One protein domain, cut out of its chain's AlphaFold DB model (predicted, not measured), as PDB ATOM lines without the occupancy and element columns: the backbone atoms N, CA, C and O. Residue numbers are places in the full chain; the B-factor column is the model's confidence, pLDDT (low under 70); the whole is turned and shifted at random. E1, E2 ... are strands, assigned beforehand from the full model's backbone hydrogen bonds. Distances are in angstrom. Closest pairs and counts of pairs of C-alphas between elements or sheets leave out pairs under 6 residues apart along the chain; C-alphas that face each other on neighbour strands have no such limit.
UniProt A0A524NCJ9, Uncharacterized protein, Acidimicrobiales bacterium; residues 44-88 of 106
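Overview. This is residues 44 to 88 of the 106 residues of an uncharacterized protein of Acidimicrobiales bacterium (UniProt A0A524NCJ9). A single long, twisted hairpin of two strands, E1 and E2, makes nearly the whole length, with a loop at one end and the two unnamed end stretches, residues 44 to 52 and 81 to 88, gathered at the other. The printed part has 45 residues with two named strands, E1 then E2, antiparallel, and no named helix; the class is all strand. It is extended, a rod spanning 45 by 20 by 13 A, with a radius of gyration of the C-alphas of 14.8 A.

Arrangement. Look first at E1, residues 53 to 63, and E2, residues 69 to 80: they form a hairpin, antiparallel at 160 degrees between their directions. C-alphas 57 and 76 face each other at 4.5 A. N 58 and O 75 are within hydrogen-bond range at 2.7 A, as are N 70 and O 62 at 2.9 A. E2 bends by 73 degrees at residue 72.

Along the chain. Find C-alpha 53 at (18.511, -56.671, -37.683); from there E1 runs 31.5 A to C-alpha 63. E2 runs 29.4 A from C-alpha 69 to C-alpha 80 at (16.705, -57.738, -33.715).

Size, cuts and confidence. The C-alphas of Gly 49 and Gly 66 are the two farthest apart, 45.3 A. The printed part has no cut, and the link from E1 to E2 is tight. No printed residue is under 70 in pLDDT.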
ATOM      1  N   ARG A  44      23.992 -52.966 -34.698       91.19
ATOM      2  CA  ARG A  44      24.068 -54.266 -34.031       91.19
ATOM      3  C   ARG A  44      23.131 -54.275 -32.842       91.19
ATOM      4  O   ARG A  44      22.899 -53.236 -32.222       91.19
ATOM      5  N   CYS A  45      22.614 -55.449 -32.508       91.56
ATOM      6  CA  CYS A  45      21.773 -55.604 -31.337       91.56
ATOM      7  C   CYS A  45      22.574 -55.250 -30.069       91.56
ATOM      8  O   CYS A  45      23.581 -55.905 -29.798       91.56
ATOM      9  N   PRO A  46      22.134 -54.279 -29.247       90.19
ATOM     10  CA  PRO A  46      22.831 -53.933 -28.007       90.19
ATOM     11  C   PRO A  46      22.740 -55.044 -26.948       90.19
ATOM     12  O   PRO A  46      23.527 -55.056 -26.007       90.19
ATOM     13  N   THR A  47      21.793 -55.974 -27.098       92.81
ATOM     14  CA  THR A  47      21.557 -57.067 -26.148       92.81
ATOM     15  C   THR A  47      22.378 -58.310 -26.482       92.81
ATOM     16  O   THR A  47      23.034 -58.857 -25.602       92.81
ATOM     17  N   CYS A  48      22.343 -58.777 -27.737       94.19
ATOM     18  CA  CYS A  48      23.008 -60.024 -28.142       94.19
ATOM     19  C   CYS A  48      24.207 -59.837 -29.084       94.19
ATOM     20  O   CYS A  48      24.894 -60.808 -29.386       94.19
ATOM     21  N   GLY A  49      24.464 -58.620 -29.575       91.81
ATOM     22  CA  GLY A  49      25.569 -58.322 -30.493       91.81
ATOM     23  C   GLY A  49      25.364 -58.771 -31.945       91.81
ATOM     24  O   GLY A  49      26.235 -58.505 -32.771       91.81
ATOM     25  N   SER A  50      24.239 -59.422 -32.266       92.19
ATOM     26  CA  SER A  50      23.912 -59.873 -33.625       92.19
ATOM     27  C   SER A  50      23.765 -58.702 -34.605       92.19
ATOM     28  O   SER A  50      23.315 -57.615 -34.231       92.19
ATOM     29  N   ASP A  51      24.136 -58.940 -35.858       91.12
ATOM     30  CA  ASP A  51      23.900 -58.080 -37.018       91.12
ATOM     31  C   ASP A  51      22.602 -58.429 -37.773       91.12
ATOM     32  O   ASP A  51      22.238 -57.729 -38.719       91.12
ATOM     33  N   ASP A  52      21.871 -59.458 -37.328       92.69
ATOM     34  CA  ASP A  52      20.583 -59.876 -37.886       92.69
ATOM     35  C   ASP A  52      19.450 -58.954 -37.400       92.69
ATOM     36  O   ASP A  52      18.683 -59.244 -36.469       92.69
ATOM     37  N   MET A  53      19.420 -57.766 -38.003       92.81
ATOM     38  CA  MET A  53      18.511 -56.671 -37.683       92.81
ATOM     39  C   MET A  53      17.531 -56.426 -38.835       92.81
ATOM     40  O   MET A  53      17.916 -56.429 -40.003       92.81
ATOM     41  N   TYR A  54      16.273 -56.118 -38.517       92.00
ATOM     42  CA  TYR A  54      15.253 -55.742 -39.497       92.00
ATOM     43  C   TYR A  54      14.765 -54.314 -39.294       92.00
ATOM     44  O   TYR A  54      14.766 -53.778 -38.185       92.00
ATOM     45  N   HIS A  55      14.305 -53.694 -40.380       91.19
ATOM     46  CA  HIS A  55      13.712 -52.363 -40.332       91.19
ATOM     47  C   HIS A  55      12.361 -52.413 -39.620       91.19
ATOM     48  O   HIS A  55      11.452 -53.139 -40.022       91.19
ATOM     49  N   ARG A  56      12.211 -51.578 -38.597       89.31
ATOM     50  CA  ARG A  56      10.980 -51.383 -37.841       89.31
ATOM     51  C   ARG A  56      10.504 -49.941 -38.046       89.31
ATOM     52  O   ARG A  56      10.923 -49.048 -37.313       89.31
ATOM     53  N   PRO A  57       9.682 -49.671 -39.074       87.50
ATOM     54  CA  PRO A  57       9.218 -48.318 -39.342       87.50
ATOM     55  C   PRO A  57       8.264 -47.846 -38.238       87.50
ATOM     56  O   PRO A  57       7.238 -48.473 -37.979       87.50
ATOM     57  N   GLN A  58       8.585 -46.710 -37.628       86.31
ATOM     58  CA  GLN A  58       7.726 -45.967 -36.717       86.31
ATOM     59  C   GLN A  58       7.024 -44.852 -37.481       86.31
ATOM     60  O   GLN A  58       7.659 -43.964 -38.055       86.31
ATOM     61  N   ILE A  59       5.696 -44.902 -37.491       88.44
ATOM     62  CA  ILE A  59       4.869 -43.898 -38.155       88.44
ATOM     63  C   ILE A  59       4.557 -42.800 -37.147       88.44
ATOM     64  O   ILE A  59       3.942 -43.049 -36.112       88.44
ATOM     65  N   ILE A  60       4.948 -41.574 -37.475       84.88
ATOM     66  CA  ILE A  60       4.613 -40.396 -36.683       84.88
ATOM     67  C   ILE A  60       3.281 -39.871 -37.212       84.88
ATOM     68  O   ILE A  60       3.196 -39.373 -38.338       84.88
ATOM     69  N   LEU A  61       2.233 -40.031 -36.406       86.56
ATOM     70  CA  LEU A  61       0.883 -39.581 -36.724       86.56
ATOM     71  C   LEU A  61       0.550 -38.324 -35.924       86.56
ATOM     72  O   LEU A  61       0.732 -38.295 -34.709       86.56
ATOM     73  N   GLU A  62      -0.014 -37.321 -36.588       80.75
ATOM     74  CA  GLU A  62      -0.510 -36.113 -35.929       80.75
ATOM     75  C   GLU A  62      -1.957 -35.830 -36.331       80.75
ATOM     76  O   GLU A  62      -2.404 -36.150 -37.439       80.75
ATOM     77  N   LYS A  63      -2.711 -35.244 -35.402       75.88
ATOM     78  CA  LYS A  63      -4.103 -34.860 -35.613       75.88
ATOM     79  C   LYS A  63      -4.159 -33.646 -36.540       75.88
ATOM     80  O   LYS A  63      -3.548 -32.626 -36.247       75.88
ATOM     81  N   SER A  64      -4.905 -33.749 -37.639       75.88
ATOM     82  CA  SER A  64      -5.126 -32.620 -38.549       75.88
ATOM     83  C   SER A  64      -6.327 -31.779 -38.075       75.88
ATOM     84  O   SER A  64      -6.245 -31.071 -37.074       75.88
ATOM     85  N   ARG A  65      -7.478 -31.864 -38.752       78.25
ATOM     86  CA  ARG A  65      -8.757 -31.250 -38.366       78.25
ATOM     87  C   ARG A  65      -9.772 -32.330 -37.992       78.25
ATOM     88  O   ARG A  65      -9.853 -33.373 -38.635       78.25
ATOM     89  N   GLY A  66     -10.595 -32.061 -36.979       80.62
ATOM     90  CA  GLY A  66     -11.588 -33.030 -36.498       80.62
ATOM     91  C   GLY A  66     -10.924 -34.266 -35.885       80.62
ATOM     92  O   GLY A  66      -9.991 -34.121 -35.105       80.62
ATOM     93  N   SER A  67     -11.393 -35.473 -36.211       78.44
ATOM     94  CA  SER A  67     -10.831 -36.757 -35.747       78.44
ATOM     95  C   SER A  67      -9.818 -37.388 -36.716       78.44
ATOM     96  O   SER A  67      -9.348 -38.498 -36.476       78.44
ATOM     97  N   GLN A  68      -9.475 -36.706 -37.810       82.06
ATOM     98  CA  GLN A  68      -8.558 -37.236 -38.813       82.06
ATOM     99  C   GLN A  68      -7.105 -37.215 -38.310       82.06
ATOM    100  O   GLN A  68      -6.629 -36.211 -37.773       82.06
ATOM    101  N   MET A  69      -6.392 -38.321 -38.534       83.31
ATOM    102  CA  MET A  69      -4.943 -38.418 -38.355       83.31
ATOM    103  C   MET A  69      -4.238 -38.367 -39.711       83.31
ATOM    104  O   MET A  69      -4.723 -38.951 -40.680       83.31
ATOM    105  N   SER A  70      -3.092 -37.694 -39.768       84.00
ATOM    106  CA  SER A  70      -2.211 -37.661 -40.935       84.00
ATOM    107  C   SER A  70      -0.835 -38.205 -40.573       84.00
ATOM    108  O   SER A  70      -0.338 -37.959 -39.474       84.00
ATOM    109  N   ILE A  71      -0.205 -38.914 -41.511       84.81
ATOM    110  CA  ILE A  71       1.211 -39.280 -41.408       84.81
ATOM    111  C   ILE A  71       2.025 -38.006 -41.610       84.81
ATOM    112  O   ILE A  71       1.910 -37.365 -42.653       84.81
ATOM    113  N   GLN A  72       2.829 -37.647 -40.617       87.50
ATOM    114  CA  GLN A  72       3.765 -36.522 -40.695       87.50
ATOM    115  C   GLN A  72       5.178 -36.984 -41.043       87.50
ATOM    116  O   GLN A  72       5.969 -36.231 -41.603       87.50
ATOM    117  N   GLY A  73       5.501 -38.240 -40.741       86.38
ATOM    118  CA  GLY A  73       6.805 -38.801 -41.041       86.38
ATOM    119  C   GLY A  73       6.883 -40.287 -40.746       86.38
ATOM    120  O   GLY A  73       6.007 -40.872 -40.104       86.38
ATOM    121  N   ILE A  74       7.962 -40.886 -41.232       87.25
ATOM    122  CA  ILE A  74       8.322 -42.274 -40.966       87.25
ATOM    123  C   ILE A  74       9.762 -42.257 -40.462       87.25
ATOM    124  O   ILE A  74      10.664 -41.817 -41.172       87.25
ATOM    125  N   HIS A  75       9.966 -42.718 -39.232       86.56
ATOM    126  CA  HIS A  75      11.289 -42.947 -38.668       86.56
ATOM    127  C   HIS A  75      11.610 -44.437 -38.757       86.56
ATOM    128  O   HIS A  75      10.773 -45.267 -38.418       86.56
ATOM    129  N   VAL A  76      12.797 -44.800 -39.237       87.88
ATOM    130  CA  VAL A  76      13.204 -46.208 -39.294       87.88
ATOM    131  C   VAL A  76      13.972 -46.543 -38.024       87.88
ATOM    132  O   VAL A  76      15.076 -46.046 -37.818       87.88
ATOM    133  N   GLU A  77      13.386 -47.396 -37.189       89.81
ATOM    134  CA  GLU A  77      14.100 -48.084 -36.116       89.81
ATOM    135  C   GLU A  77      14.580 -49.456 -36.598       89.81
ATOM    136  O   GLU A  77      14.225 -49.913 -37.688       89.81
ATOM    137  N   TYR A  78      15.365 -50.139 -35.767       90.56
ATOM    138  CA  TYR A  78      15.838 -51.490 -36.041       90.56
ATOM    139  C   TYR A  78      15.407 -52.439 -34.925       90.56
ATOM    140  O   TYR A  78      15.669 -52.179 -33.751       90.56
ATOM    141  N   GLY A  79      14.751 -53.538 -35.298       91.88
ATOM    142  CA  GLY A  79      14.494 -54.678 -34.417       91.88
ATOM    143  C   GLY A  79      15.543 -55.767 -34.625       91.88
ATOM    144  O   GLY A  79      16.151 -55.837 -35.690       91.88
ATOM    145  N   CYS A  80      15.779 -56.607 -33.618       94.62
ATOM    146  CA  CYS A  80      16.705 -57.738 -33.715       94.62
ATOM    147  C   CYS A  80      15.917 -59.035 -33.858       94.62
ATOM    148  O   CYS A  80      15.132 -59.352 -32.969       94.62
ATOM    149  N   HIS A  81      16.176 -59.822 -34.902       93.88
ATOM    150  CA  HIS A  81      15.482 -61.097 -35.107       93.88
ATOM    151  C   HIS A  81      15.693 -62.102 -33.966       93.88
ATOM    152  O   HIS A  81      14.827 -62.935 -33.714       93.88
ATOM    153  N   VAL A  82      16.821 -62.010 -33.255       94.75
ATOM    154  CA  VAL A  82      17.155 -62.906 -32.138       94.75
ATOM    155  C   VAL A  82      16.438 -62.504 -30.846       94.75
ATOM    156  O   VAL A  82      15.941 -63.367 -30.126       94.75
ATOM    157  N   CYS A  83      16.400 -61.208 -30.523       93.12
ATOM    158  CA  CYS A  83      15.863 -60.726 -29.243       93.12
ATOM    159  C   CYS A  83      14.380 -60.346 -29.298       93.12
ATOM    160  O   CYS A  83      13.693 -60.464 -28.287       93.12
ATOM    161  N   ASP A  84      13.912 -59.865 -30.445       89.56
ATOM    162  CA  ASP A  84      12.542 -59.403 -30.680       89.56
ATOM    163  C   ASP A  84      12.092 -59.887 -32.069       89.56
ATOM    164  O   ASP A  84      12.043 -59.108 -33.022       89.56
ATOM    165  N   PRO A  85      11.865 -61.201 -32.249       87.81
ATOM    166  CA  PRO A  85      11.446 -61.733 -33.537       87.81
ATOM    167  C   PRO A  85      10.082 -61.139 -33.925       87.81
ATOM    168  O   PRO A  85       9.149 -61.164 -33.119       87.81
ATOM    169  N   PRO A  86       9.918 -60.637 -35.162       83.81
ATOM    170  CA  PRO A  86       8.670 -60.014 -35.570       83.81
ATOM    171  C   PRO A  86       7.535 -61.042 -35.591       83.81
ATOM    172  O   PRO A  86       7.670 -62.133 -36.151       83.81
ATOM    173  N   GLU A  87       6.380 -60.674 -35.031       78.56
ATOM    174  CA  GLU A  87       5.168 -61.481 -35.152       78.56
ATOM    175  C   GLU A  87       4.772 -61.623 -36.627       78.56
ATOM    176  O   GLU A  87       4.364 -60.660 -37.285       78.56
ATOM    177  N   VAL A  88       4.820 -62.845 -37.155       72.31
ATOM    178  CA  VAL A  88       4.313 -63.133 -38.498       72.31
ATOM    179  C   VAL A  88       2.801 -63.317 -38.422       72.31
ATOM    180  O   VAL A  88       2.293 -64.381 -38.069       72.31
TER     181      VAL A  88